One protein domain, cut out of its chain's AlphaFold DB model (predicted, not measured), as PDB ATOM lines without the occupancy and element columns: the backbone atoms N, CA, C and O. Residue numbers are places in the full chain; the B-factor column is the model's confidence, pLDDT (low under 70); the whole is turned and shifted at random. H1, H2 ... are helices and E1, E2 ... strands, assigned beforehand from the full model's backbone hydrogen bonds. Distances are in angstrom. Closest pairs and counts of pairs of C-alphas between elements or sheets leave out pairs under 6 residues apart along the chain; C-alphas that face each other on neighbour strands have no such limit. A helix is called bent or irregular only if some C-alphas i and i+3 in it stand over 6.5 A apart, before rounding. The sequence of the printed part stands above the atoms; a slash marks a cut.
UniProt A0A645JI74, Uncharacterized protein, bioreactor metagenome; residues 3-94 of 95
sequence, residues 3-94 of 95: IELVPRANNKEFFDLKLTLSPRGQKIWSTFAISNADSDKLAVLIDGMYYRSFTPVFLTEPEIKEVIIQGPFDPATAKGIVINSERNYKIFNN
ATOM      1  N   ILE A   3     -46.399  26.923  47.295       93.12
ATOM      2  CA  ILE A   3     -45.948  28.296  47.526       93.12
ATOM      3  C   ILE A   3     -46.426  28.731  48.907       93.12
ATOM      4  O   ILE A   3     -47.573  28.485  49.272       93.12
ATOM      5  N   GLU A   4     -45.543  29.366  49.670       94.12
ATOM      6  CA  GLU A   4     -45.813  29.893  51.005       94.12
ATOM      7  C   GLU A   4     -45.486  31.388  51.065       94.12
ATOM      8  O   GLU A   4     -44.592  31.876  50.368       94.12
ATOM      9  N   LEU A   5     -46.217  32.116  51.910       93.31
ATOM     10  CA  LEU A   5     -45.977  33.535  52.161       93.31
ATOM     11  C   LEU A   5     -44.880  33.710  53.201       93.31
ATOM     12  O   LEU A   5     -44.941  33.106  54.272       93.31
ATOM     13  N   VAL A   6     -43.939  34.605  52.924       93.19
ATOM     14  CA  VAL A   6     -42.922  35.027  53.888       93.19
ATOM     15  C   VAL A   6     -43.059  36.537  54.097       93.19
ATOM     16  O   VAL A   6     -42.809  37.295  53.162       93.19
ATOM     17  N   PRO A   7     -43.488  37.015  55.278       90.69
ATOM     18  CA  PRO A   7     -43.524  38.446  55.566       90.69
ATOM     19  C   PRO A   7     -42.125  39.054  55.440       90.69
ATOM     20  O   PRO A   7     -41.159  38.491  55.963       90.69
ATOM     21  N   ARG A   8     -41.995  40.211  54.782       88.31
ATOM     22  CA  ARG A   8     -40.676  40.843  54.640       88.31
ATOM     23  C   ARG A   8     -40.251  41.479  55.958       88.31
ATOM     24  O   ARG A   8     -41.020  42.204  56.586       88.31
ATOM     25  N   ALA A   9     -38.986  41.279  56.332       81.94
ATOM     26  CA  ALA A   9     -38.421  41.850  57.557       81.94
ATOM     27  C   ALA A   9     -38.510  43.388  57.578       81.94
ATOM     28  O   ALA A   9     -38.836  43.980  58.603       81.94
ATOM     29  N   ASN A  10     -38.281  44.018  56.422       83.00
ATOM     30  CA  ASN A  10     -38.190  45.473  56.302       83.00
ATOM     31  C   ASN A  10     -39.537  46.147  55.998       83.00
ATOM     32  O   ASN A  10     -39.637  47.365  56.108       83.00
ATOM     33  N   ASN A  11     -40.560  45.391  55.582       84.38
ATOM     34  CA  ASN A  11     -41.891  45.931  55.317       84.38
ATOM     35  C   ASN A  11     -42.960  44.834  55.436       84.38
ATOM     36  O   ASN A  11     -43.128  44.020  54.529       84.38
ATOM     37  N   LYS A  12     -43.710  44.848  56.542       85.38
ATOM     38  CA  LYS A  12     -44.731  43.835  56.848       85.38
ATOM     39  C   LYS A  12     -46.001  43.945  55.998       85.38
ATOM     40  O   LYS A  12     -46.831  43.044  56.062       85.38
ATOM     41  N   GLU A  13     -46.163  45.014  55.220       89.94
ATOM     42  CA  GLU A  13     -47.287  45.167  54.288       89.94
ATOM     43  C   GLU A  13     -47.101  44.332  53.017       89.94
ATOM     44  O   GLU A  13     -48.069  44.065  52.307       89.94
ATOM     45  N   PHE A  14     -45.873  43.878  52.751       92.31
ATOM     46  CA  PHE A  14     -45.538  43.072  51.585       92.31
ATOM     47  C   PHE A  14     -44.935  41.725  51.975       92.31
ATOM     48  O   PHE A  14     -44.369  41.532  53.056       92.31
ATOM     49  N   PHE A  15     -45.021  40.794  51.035       93.75
ATOM     50  CA  PHE A  15     -44.551  39.427  51.180       93.75
ATOM     51  C   PHE A  15     -43.468  39.110  50.151       93.75
ATOM     52  O   PHE A  15     -43.441  39.675  49.056       93.75
ATOM     53  N   ASP A  16     -42.586  38.193  50.525       92.44
ATOM     54  CA  ASP A  16     -41.810  37.355  49.622       92.44
ATOM     55  C   ASP A  16     -42.560  36.019  49.432       92.44
ATOM     56  O   ASP A  16     -43.441  35.658  50.222       92.44
ATOM     57  N   LEU A  17     -42.211  35.268  48.387       92.38
ATOM     58  CA  LEU A  17     -42.801  33.962  48.090       92.38
ATOM     59  C   LEU A  17     -41.749  32.871  48.244       92.38
ATOM     60  O   LEU A  17     -40.723  32.890  47.565       92.38
ATOM     61  N   LYS A  18     -42.024  31.887  49.096       93.69
ATOM     62  CA  LYS A  18     -41.208  30.680  49.225       93.69
ATOM     63  C   LYS A  18     -41.802  29.580  48.356       93.69
ATOM     64  O   LYS A  18     -42.927  29.145  48.581       93.69
ATOM     65  N   LEU A  19     -41.056  29.143  47.352       92.81
ATOM     66  CA  LEU A  19     -41.441  28.099  46.414       92.81
ATOM     67  C   LEU A  19     -40.774  26.789  46.826       92.81
ATOM     68  O   LEU A  19     -39.550  26.714  46.875       92.81
ATOM     69  N   THR A  20     -41.564  25.739  47.033       93.19
ATOM     70  CA  THR A  20     -41.070  24.361  47.121       93.19
ATOM     71  C   THR A  20     -41.207  23.695  45.754       93.19
ATOM     72  O   THR A  20     -42.315  23.388  45.283       93.19
ATOM     73  N   LEU A  21     -40.065  23.479  45.109       91.12
ATOM     74  CA  LEU A  21     -39.956  22.906  43.775       91.12
ATOM     75  C   LEU A  21     -40.164  21.384  43.796       91.12
ATOM     76  O   LEU A  21     -39.801  20.683  44.739       91.12
ATOM     77  N   SER A  22     -40.736  20.854  42.714       90.06
ATOM     78  CA  SER A  22     -40.697  19.412  42.442       90.06
ATOM     79  C   SER A  22     -39.299  19.000  41.955       90.06
ATOM     80  O   SER A  22     -38.546  19.863  41.505       90.06
ATOM     81  N   PRO A  23     -38.943  17.699  41.942       88.25
ATOM     82  CA  PRO A  23     -37.649  17.256  41.406       88.25
ATOM     83  C   PRO A  23     -37.396  17.716  39.961       88.25
ATOM     84  O   PRO A  23     -36.284  18.094  39.603       88.25
ATOM     85  N   ARG A  24     -38.442  17.733  39.120       88.69
ATOM     86  CA  ARG A  24     -38.365  18.286  37.759       88.69
ATOM     87  C   ARG A  24     -38.180  19.804  37.782       88.69
ATOM     88  O   ARG A  24     -37.332  20.313  37.059       88.69
ATOM     89  N   GLY A  25     -38.956  20.510  38.607       89.38
ATOM     90  CA  GLY A  25     -38.869  21.965  38.745       89.38
ATOM     91  C   GLY A  25     -37.497  22.433  39.227       89.38
ATOM     92  O   GLY A  25     -36.986  23.417  38.716       89.38
ATOM     93  N   GLN A  26     -36.869  21.685  40.135       89.75
ATOM     94  CA  GLN A  26     -35.517  21.950  40.618       89.75
ATOM     95  C   GLN A  26     -34.486  21.863  39.490       89.75
ATOM     96  O   GLN A  26     -33.712  22.793  39.306       89.75
ATOM     97  N   LYS A  27     -34.516  20.794  38.679       88.62
ATOM     98  CA  LYS A  27     -33.618  20.658  37.518       88.62
ATOM     99  C   LYS A  27     -33.783  21.817  36.540       88.62
ATOM    100  O   LYS A  27     -32.795  22.399  36.110       88.62
ATOM    101  N   ILE A  28     -35.034  22.164  36.230       89.00
ATOM    102  CA  ILE A  28     -35.365  23.294  35.358       89.00
ATOM    103  C   ILE A  28     -34.800  24.595  35.943       89.00
ATOM    104  O   ILE A  28     -34.098  25.317  35.242       89.00
ATOM    105  N   TRP A  29     -35.049  24.861  37.227       89.06
ATOM    106  CA  TRP A  29     -34.552  26.047  37.920       89.06
ATOM    107  C   TRP A  29     -33.026  26.143  37.885       89.06
ATOM    108  O   TRP A  29     -32.497  27.181  37.502       89.06
ATOM    109  N   SER A  30     -32.313  25.064  38.221       87.31
ATOM    110  CA  SER A  30     -30.847  25.037  38.199       87.31
ATOM    111  C   SER A  30     -30.292  25.291  36.799       87.31
ATOM    112  O   SER A  30     -29.378  26.098  36.647       87.31
ATOM    113  N   THR A  31     -30.860  24.664  35.761       86.50
ATOM    114  CA  THR A  31     -30.457  24.931  34.373       86.50
ATOM    115  C   THR A  31     -30.699  26.389  33.992       86.50
ATOM    116  O   THR A  31     -29.821  26.999  33.388       86.50
ATOM    117  N   PHE A  32     -31.847  26.960  34.366       83.81
ATOM    118  CA  PHE A  32     -32.156  28.368  34.104       83.81
ATOM    119  C   PHE A  32     -31.225  29.328  34.843       83.81
ATOM    120  O   PHE A  32     -30.778  30.302  34.246       83.81
ATOM    121  N   ALA A  33     -30.921  29.063  36.115       84.12
ATOM    122  CA  ALA A  33     -30.013  29.887  36.906       84.12
ATOM    123  C   ALA A  33     -28.600  29.889  36.303       84.12
ATOM    124  O   ALA A  33     -28.008  30.950  36.141       84.12
ATOM    125  N   ILE A  34     -28.097  28.720  35.887       83.88
ATOM    126  CA  ILE A  34     -26.783  28.584  35.240       83.88
ATOM    127  C   ILE A  34     -26.744  29.277  33.880       83.88
ATOM    128  O   ILE A  34     -25.807  30.022  33.607       83.88
ATOM    129  N   SER A  35     -27.750  29.072  33.026       82.62
ATOM    130  CA  SER A  35     -27.761  29.681  31.688       82.62
ATOM    131  C   SER A  35     -27.927  31.199  31.705       82.62
ATOM    132  O   SER A  35     -27.645  31.854  30.707       82.62
ATOM    133  N   ASN A  36     -28.370  31.755  32.832       78.44
ATOM    134  CA  ASN A  36     -28.545  33.185  33.048       78.44
ATOM    135  C   ASN A  36     -27.585  33.720  34.117       78.44
ATOM    136  O   ASN A  36     -27.872  34.753  34.711       78.44
ATOM    137  N   ALA A  37     -26.457  33.043  34.363       73.50
ATOM    138  CA  ALA A  37     -25.487  33.471  35.370       73.50
ATOM    139  C   ALA A  37     -24.962  34.895  35.128       73.50
ATOM    140  O   ALA A  37     -24.766  35.640  36.084       73.50
ATOM    141  N   ASP A  38     -24.822  35.277  33.856       74.06
ATOM    142  CA  ASP A  38     -24.363  36.604  33.429       74.06
ATOM    143  C   ASP A  38     -25.523  37.587  33.163       74.06
ATOM    144  O   ASP A  38     -25.303  38.719  32.732       74.06
ATOM    145  N   SER A  39     -26.773  37.158  33.371       67.81
ATOM    146  CA  SER A  39     -27.967  37.983  33.185       67.81
ATOM    147  C   SER A  39     -28.526  38.391  34.541       67.81
ATOM    148  O   SER A  39     -28.989  37.568  35.327       67.81
ATOM    149  N   ASP A  40     -28.551  39.695  34.801       60.25
ATOM    150  CA  ASP A  40     -28.942  40.223  36.110       60.25
ATOM    151  C   ASP A  40     -30.412  39.952  36.491       60.25
ATOM    152  O   ASP A  40     -30.820  40.260  37.617       60.25
ATOM    153  N   LYS A  41     -31.266  39.496  35.561       69.88
ATOM    154  CA  LYS A  41     -32.717  39.706  35.679       69.88
ATOM    155  C   LYS A  41     -33.558  38.612  35.013       69.88
ATOM    156  O   LYS A  41     -33.905  38.710  33.841       69.88
ATOM    157  N   LEU A  42     -34.002  37.628  35.799       80.81
ATOM    158  CA  LEU A  42     -35.191  36.836  35.468       80.81
ATOM    159  C   LEU A  42     -36.449  37.631  35.806       80.81
ATOM    160  O   LEU A  42     -36.599  38.110  36.930       80.81
ATOM    161  N   ALA A  43     -37.369  37.731  34.850       85.31
ATOM    162  CA  ALA A  43     -38.662  38.367  35.055       85.31
ATOM    163  C   ALA A  43     -39.672  37.386  35.669       85.31
ATOM    164  O   ALA A  43     -39.874  36.279  35.173       85.31
ATOM    165  N   VAL A  44     -40.358  37.824  36.724       86.38
ATOM    166  CA  VAL A  44     -41.573  37.187  37.234       86.38
ATOM    167  C   VAL A  44     -42.756  37.794  36.498       86.38
ATOM    168  O   VAL A  44     -42.983  39.005  36.582       86.38
ATOM    169  N   LEU A  45     -43.515  36.944  35.811       88.50
ATOM    170  CA  LEU A  45     -44.788  37.305  35.206       88.50
ATOM    171  C   LEU A  45     -45.922  36.594  35.940       88.50
ATOM    172  O   LEU A  45     -45.843  35.392  36.190       88.50
ATOM    173  N   ILE A  46     -46.975  37.339  36.263       86.62
ATOM    174  CA  ILE A  46     -48.209  36.812  36.858       86.62
ATOM    175  C   ILE A  46     -49.345  37.210  35.924       86.62
ATOM    176  O   ILE A  46     -49.502  38.392  35.632       86.62
ATOM    177  N   ASP A  47     -50.084  36.228  35.407       83.81
ATOM    178  CA  ASP A  47     -51.197  36.431  34.465       83.81
ATOM    179  C   ASP A  47     -50.843  37.339  33.267       83.81
ATOM    180  O   ASP A  47     -51.638  38.150  32.802       83.81
ATOM    181  N   GLY A  48     -49.607  37.218  32.767       87.12
ATOM    182  CA  GLY A  48     -49.092  38.010  31.644       87.12
ATOM    183  C   GLY A  48     -48.583  39.407  32.015       87.12
ATOM    184  O   GLY A  48     -47.976  40.070  31.177       87.12
ATOM    185  N   MET A  49     -48.751  39.847  33.263       86.50
ATOM    186  CA  MET A  49     -48.203  41.112  33.743       86.50
ATOM    187  C   MET A  49     -46.779  40.934  34.263       86.50
ATOM    188  O   MET A  49     -46.516  40.085  35.118       86.50
ATOM    189  N   TYR A  50     -45.863  41.780  33.784       87.31
ATOM    190  CA  TYR A  50     -44.538  41.910  34.380       87.31
ATOM    191  C   TYR A  50     -44.673  42.426  35.809       87.31
ATOM    192  O   TYR A  50     -45.201  43.516  36.033       87.31
ATOM    193  N   TYR A  51     -44.173  41.651  36.765       83.88
ATOM    194  CA  TYR A  51     -44.174  42.057  38.161       83.88
ATOM    195  C   TYR A  51     -42.833  42.671  38.543       83.88
ATOM    196  O   TYR A  51     -42.746  43.821  38.969       83.88
ATOM    197  N   ARG A  52     -41.758  41.896  38.374       83.50
ATOM    198  CA  ARG A  52     -40.406  42.344  38.688       83.50
ATOM    199  C   ARG A  52     -39.352  41.471  38.043       83.50
ATOM    200  O   ARG A  52     -39.631  40.346  37.647       83.50
ATOM    201  N   SER A  53     -38.124  41.965  38.067       86.88
ATOM    202  CA  SER A  53     -36.940  41.176  37.768       86.88
ATOM    203  C   SER A  53     -36.133  40.881  39.028       86.88
ATOM    204  O   SER A  53     -36.099  41.712  39.942       86.88
ATOM    205  N   PHE A  54     -35.478  39.727  39.071       83.06
ATOM    206  CA  PHE A  54     -34.593  39.321  40.161       83.06
ATOM    207  C   PHE A  54     -33.464  38.423  39.646       83.06
ATOM    208  O   PHE A  54     -33.587  37.795  38.595       83.06
ATOM    209  N   THR A  55     -32.383  38.340  40.413       82.88
ATOM    210  CA  THR A  55     -31.300  37.389  40.156       82.88
ATOM    211  C   THR A  55     -31.700  36.022  40.717       82.88
ATOM    212  O   THR A  55     -32.028  35.937  41.906       82.88
ATOM    213  N   PRO A  56     -31.729  34.950  39.904       81.25
ATOM    214  CA  PRO A  56     -32.080  33.624  40.390       81.25
ATOM    215  C   PRO A  56     -31.079  33.127  41.427       81.25
ATOM    216  O   PRO A  56     -29.872  33.310  41.296       81.25
ATOM    217  N   VAL A  57     -31.588  32.436  42.444       82.56
ATOM    218  CA  VAL A  57     -30.737  31.745  43.414       82.56
ATOM    219  C   VAL A  57     -30.173  30.482  42.770       82.56
ATOM    220  O   VAL A  57     -30.926  29.658  42.243       82.56
ATOM    221  N   PHE A  58     -28.856  30.315  42.864       80.56
ATOM    222  CA  PHE A  58     -28.176  29.082  42.496       80.56
ATOM    223  C   PHE A  58     -28.409  28.017  43.563       80.56
ATOM    224  O   PHE A  58     -27.998  28.168  44.711       80.56
ATOM    225  N   LEU A  59     -29.063  26.927  43.171       81.56
ATOM    226  CA  LEU A  59     -29.207  25.746  44.014       81.56
ATOM    227  C   LEU A  59     -27.954  24.885  43.837       81.56
ATOM    228  O   LEU A  59     -27.822  24.190  42.830       81.56
ATOM    229  N   THR A  60     -27.019  24.980  44.779       72.69
ATOM    230  CA  THR A  60     -25.747  24.236  44.758       72.69
ATOM    231  C   THR A  60     -25.896  22.791  45.227       72.69
ATOM    232  O   THR A  60     -25.090  21.942  44.856       72.69
ATOM    233  N   GLU A  61     -26.939  22.502  46.006       78.62
ATOM    234  CA  GLU A  61     -27.168  21.209  46.652       78.62
ATOM    235  C   GLU A  61     -28.467  20.544  46.144       78.62
ATOM    236  O   GLU A  61     -29.523  21.191  46.131       78.62
ATOM    237  N   PRO A  62     -28.437  19.258  45.733       72.38
ATOM    238  CA  PRO A  62     -29.614  18.521  45.247       72.38
ATOM    239  C   PRO A  62     -30.767  18.394  46.255       72.38
ATOM    240  O   PRO A  62     -31.922  18.196  45.873       72.38
ATOM    241  N   GLU A  63     -30.481  18.486  47.544       78.31
ATOM    242  CA  GLU A  63     -31.445  18.419  48.638       78.31
ATOM    243  C   GLU A  63     -32.248  19.716  48.797       78.31
ATOM    244  O   GLU A  63     -33.398  19.672  49.251       78.31
ATOM    245  N   ILE A  64     -31.705  20.856  48.354       80.56
ATOM    246  CA  ILE A  64     -32.375  22.153  48.459       80.56
ATOM    247  C   ILE A  64     -33.425  22.278  47.358       80.56
ATOM    248  O   ILE A  64     -33.130  22.442  46.174       80.56
ATOM    249  N   LYS A  65     -34.692  22.245  47.771       85.19
ATOM    250  CA  LYS A  65     -35.862  22.387  46.885       85.19
ATOM    251  C   LYS A  65     -36.591  23.708  47.073       85.19
ATOM    252  O   LYS A  65     -37.633  23.923  46.456       85.19
ATOM    253  N   GLU A  66     -36.090  24.554  47.959       90.88
ATOM    254  CA  GLU A  66     -36.750  25.781  48.365       90.88
ATOM    255  C   GLU A  66     -36.068  26.981  47.721       90.88
ATOM    256  O   GLU A  66     -34.850  27.125  47.780       90.88
ATOM    257  N   VAL A  67     -36.866  27.848  47.110       90.44
ATOM    258  CA  VAL A  67     -36.403  29.093  46.496       90.44
ATOM    259  C   VAL A  67     -37.252  30.233  47.025       90.44
ATOM    260  O   VAL A  67     -38.476  30.126  47.070       90.44
ATOM    261  N   ILE A  68     -36.618  31.346  47.388       90.56
ATOM    262  CA  ILE A  68     -37.326  32.567  47.773       90.56
ATOM    263  C   ILE A  68     -37.326  33.528  46.589       90.56
ATOM    264  O   ILE A  68     -36.280  34.027  46.177       90.56
ATOM    265  N   ILE A  69     -38.515  33.815  46.067       89.38
ATOM    266  CA  ILE A  69     -38.731  34.941  45.165       89.38
ATOM    267  C   ILE A  69     -39.059  36.141  46.040       89.38
ATOM    268  O   ILE A  69     -40.134  36.233  46.634       89.38
ATOM    269  N   GLN A  70     -38.112  37.066  46.123       87.94
ATOM    270  CA  GLN A  70     -38.318  38.306  46.854       87.94
ATOM    271  C   GLN A  70     -39.468  39.110  46.215       87.94
ATOM    272  O   GLN A  70     -39.649  39.092  44.997       87.94
ATOM    273  N   GLY A  71     -40.232  39.839  47.017       85.50
ATOM    274  CA  GLY A  71     -41.297  40.737  46.588       85.50
ATOM    275  C   GLY A  71     -40.801  42.135  46.198       85.50
ATOM    276  O   GLY A  71     -39.621  42.329  45.906       85.50
ATOM    277  N   PRO A  72     -41.668  43.157  46.222       89.50
ATOM    278  CA  PRO A  72     -42.796  43.283  47.147       89.50
ATOM    279  C   PRO A  72     -44.110  42.747  46.565       89.50
ATOM    280  O   PRO A  72     -44.672  43.394  45.695       89.50
ATOM    281  N   PHE A  73     -44.608  41.603  47.051       91.31
ATOM    282  CA  PHE A  73     -45.955  41.128  46.717       91.31
ATOM    283  C   PHE A  73     -46.963  41.681  47.718       91.31
ATOM    284  O   PHE A  73     -46.803  41.465  48.921       91.31
ATOM    285  N   ASP A  74     -47.978  42.407  47.252       91.88
ATOM    286  CA  ASP A  74     -49.049  42.889  48.127       91.88
ATOM    287  C   ASP A  74     -49.880  41.710  48.677       91.88
ATOM    288  O   ASP A  74     -49.861  40.604  48.119       91.88
ATOM    289  N   PRO A  75     -50.626  41.903  49.779       93.00
ATOM    290  CA  PRO A  75     -51.325  40.808  50.440       93.00
ATOM    291  C   PRO A  75     -52.355  40.103  49.551       93.00
ATOM    292  O   PRO A  75     -52.574  38.903  49.727       93.00
ATOM    293  N   ALA A  76     -53.013  40.822  48.634       92.31
ATOM    294  CA  ALA A  76     -54.048  40.246  47.783       92.31
ATOM    295  C   ALA A  76     -53.415  39.349  46.715       92.31
ATOM    296  O   ALA A  76     -53.780  38.173  46.611       92.31
ATOM    297  N   THR A  77     -52.410  39.858  45.999       91.62
ATOM    298  CA  THR A  77     -51.669  39.081  44.998       91.62
ATOM    299  C   THR A  77     -50.971  37.882  45.626       91.62
ATOM    300  O   THR A  77     -51.110  36.764  45.131       91.62
ATOM    301  N   ALA A  78     -50.275  38.063  46.751       92.94
ATOM    302  CA  ALA A  78     -49.528  36.978  47.379       92.94
ATOM    303  C   ALA A  78     -50.456  35.831  47.830       92.94
ATOM    304  O   ALA A  78     -50.194  34.660  47.539       92.94
ATOM    305  N   LYS A  79     -51.589  36.153  48.475       93.81
ATOM    306  CA  LYS A  79     -52.604  35.153  48.858       93.81
ATOM    307  C   LYS A  79     -53.207  34.460  47.639       93.81
ATOM    308  O   LYS A  79     -53.366  33.240  47.660       93.81
ATOM    309  N   GLY A  80     -53.507  35.218  46.583       93.31
ATOM    310  CA  GLY A  80     -54.021  34.677  45.327       93.31
ATOM    311  C   GLY A  80     -53.070  33.652  44.709       93.31
ATOM    312  O   GLY A  80     -53.503  32.560  44.339       93.31
ATOM    313  N   ILE A  81     -51.770  33.953  44.674       92.69
ATOM    314  CA  ILE A  81     -50.744  33.020  44.188       92.69
ATOM    315  C   ILE A  81     -50.730  31.750  45.038       92.69
ATOM    316  O   ILE A  81     -50.791  30.653  44.489       92.69
ATOM    317  N   VAL A  82     -50.687  31.874  46.366       94.12
ATOM    318  CA  VAL A  82     -50.622  30.712  47.266       94.12
ATOM    319  C   VAL A  82     -51.827  29.793  47.091       94.12
ATOM    320  O   VAL A  82     -51.636  28.600  46.848       94.12
ATOM    321  N   ILE A  83     -53.044  30.345  47.131       94.44
ATOM    322  CA  ILE A  83     -54.295  29.577  47.027       94.44
ATOM    323  C   ILE A  83     -54.380  28.826  45.693       94.44
ATOM    324  O   ILE A  83     -54.826  27.680  45.654       94.44
ATOM    325  N   ASN A  84     -53.936  29.447  44.598       92.31
ATOM    326  CA  ASN A  84     -54.068  28.860  43.265       92.31
ATOM    327  C   ASN A  84     -52.868  27.995  42.845       92.31
ATOM    328  O   ASN A  84     -52.999  27.184  41.928       92.31
ATOM    329  N   SER A  85     -51.714  28.132  43.505       90.44
ATOM    330  CA  SER A  85     -50.447  27.517  43.082       90.44
ATOM    331  C   SER A  85     -50.516  25.999  42.906       90.44
ATOM    332  O   SER A  85     -50.096  25.479  41.871       90.44
ATOM    333  N   GLU A  86     -51.069  25.280  43.883       89.94
ATOM    334  CA  GLU A  86     -51.115  23.816  43.847       89.94
ATOM    335  C   GLU A  86     -52.060  23.312  42.752       89.94
ATOM    336  O   GLU A  86     -51.702  22.419  41.980       89.94
ATOM    337  N   ARG A  87     -53.252  23.917  42.646       91.56
ATOM    338  CA  ARG A  87     -54.237  23.585  41.610       91.56
ATOM    339  C   ARG A  87     -53.679  23.860  40.215       91.56
ATOM    340  O   ARG A  87     -53.764  22.993  39.351       91.56
ATOM    341  N   ASN A  88     -53.085  25.032  40.002       89.88
ATOM    342  CA  ASN A  88     -52.509  25.407  38.711       89.88
ATOM    343  C   ASN A  88     -51.361  24.471  38.334       89.88
ATOM    344  O   ASN A  88     -51.290  24.008  37.199       89.88
ATOM    345  N   TYR A  89     -50.497  24.125  39.290       89.56
ATOM    346  CA  TYR A  89     -49.414  23.179  39.046       89.56
ATOM    347  C   TYR A  89     -49.930  21.818  38.557       89.56
ATOM    348  O   TYR A  89     -49.357  21.275  37.614       89.56
ATOM    349  N   LYS A  90     -51.014  21.300  39.150       89.44
ATOM    350  CA  LYS A  90     -51.674  20.058  38.713       89.44
ATOM    351  C   LYS A  90     -52.210  20.172  37.282       89.44
ATOM    352  O   LYS A  90     -51.799  19.405  36.413       89.44
ATOM    353  N   ILE A  91     -53.012  21.208  37.015       91.44
ATOM    354  CA  ILE A  91     -53.612  21.478  35.695       91.44
ATOM    355  C   ILE A  91     -52.546  21.563  34.594       91.44
ATOM    356  O   ILE A  91     -52.671  20.906  33.567       91.44
ATOM    357  N   PHE A  92     -51.481  22.341  34.801       85.88
ATOM    358  CA  PHE A  92     -50.477  22.597  33.761       85.88
ATOM    359  C   PHE A  92     -49.410  21.502  33.623       85.88
ATOM    360  O   PHE A  92     -48.593  21.567  32.706       85.88
ATOM    361  N   ASN A  93     -49.388  20.503  34.511       83.56
ATOM    362  CA  ASN A  93     -48.459  19.370  34.421       83.56
ATOM    363  C   ASN A  93     -49.161  18.022  34.211       83.56
ATOM    364  O   ASN A  93     -48.486  16.995  34.273       83.56
ATOM    365  N   ASN A  94     -50.474  18.017  33.939       78.44
ATOM    366  CA  ASN A  94     -51.297  16.810  33.815       78.44
ATOM    367  C   ASN A  94     -51.139  15.865  35.024       78.44
ATOM    368  O   ASN A  94     -50.960  14.658  34.850       78.44
TER     369      ASN A  94
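AT A GLANCE: This is residues 3 to 94 of the 95 residues of an uncharacterized protein of bioreactor metagenome (UniProt A0A645JI74). A strongly twisted three-stranded sheet, E1 E2 E5, has one arm of a bent helix, H2a, packed along one face, while the other arm turns away and sticks out with residues 87 to 94. A separate two-stranded hairpin, E3 and E4, is set beyond the E5 edge of the sheet, and the helix H1 lies at the end of the body where E2 ends and E5 begins. The printed part has 92 residues, with two named helices and five named strands in the order E1 E2 H1 E3 E4 E5 H2; both sheets are antiparallel, the larger in the order E1, E2, E5. The class is mixed, helices and strands, and the whole is compact, with a radius of gyration of the C-alphas of 13.5 A and spans of 33 by 32 by 27 A.

IN THESE COORDINATES: In the larger sheet, E1 is residues 3 to 8, beginning at C-alpha 3 at (-45.948, 28.296, 47.526). E2, residues 11 to 20, is 23.1 A long and bends by 73 degrees at residue 14. E5, residues 66 to 73, is 18.0 A long and bends by 53 degrees at residue 70. H2, residues 75 to 93, was assigned as one helix by its hydrogen bonds but is bent, with C-alphas 83 and 86 7.3 A apart; its arms are H2a, residues 75 to 83, 12.1 A long, and H2b, residues 86 to 93, 10.8 A long, ending at C-alpha 93 at (-48.459, 19.370, 34.421). E3 is residues 42 to 46, 13.1 A long, and E4 is residues 49 to 54, 15.2 A long. H1, residues 23 to 35, is 18.6 A long and begins at C-alpha 23 at (-37.649, 17.256, 41.406).

HOW THE PARTS SIT: E2 is the inner strand. E1 and E2 form a hairpin, with N 4 and O 18 within hydrogen-bond range at 2.8 A. E2 and E5 are antiparallel, with N 17 and O 69 at 2.9 A. H2a is on the sheet at a height over the sheet of 8.8 A; it is over E2 and runs along the strands, at 15 degrees to E2 on the local plane. The closest C-alphas of E1 and H2a, Ile 3 and Val 82, are 5.3 A apart. H2a and H2b stand at a steep tilt of 58 degrees, and H2b is not on the sheet. E3 and E4 form a second hairpin, with N 44 and O 52 at 2.8 A; the closest C-alphas of E4 and E5, Phe 54 and Gln 70, are 7.7 A apart. H1 is not on the sheet, but only just, with 4 pairs of C-alphas within 10 A, and it is apart from E4, H2a and H2b. In H1, H2a and H2b every O i to N i+4 pair is within hydrogen-bond range.

THE WHOLE: The two C-alphas farthest apart, those of Asn 10 and Asn 94, are 38.7 A apart. The printed part has no cut. The link from E4 to E5, 11 residues, is long. The mean pLDDT of the printed part is 86.6, and residues 39 to 41 are under 70.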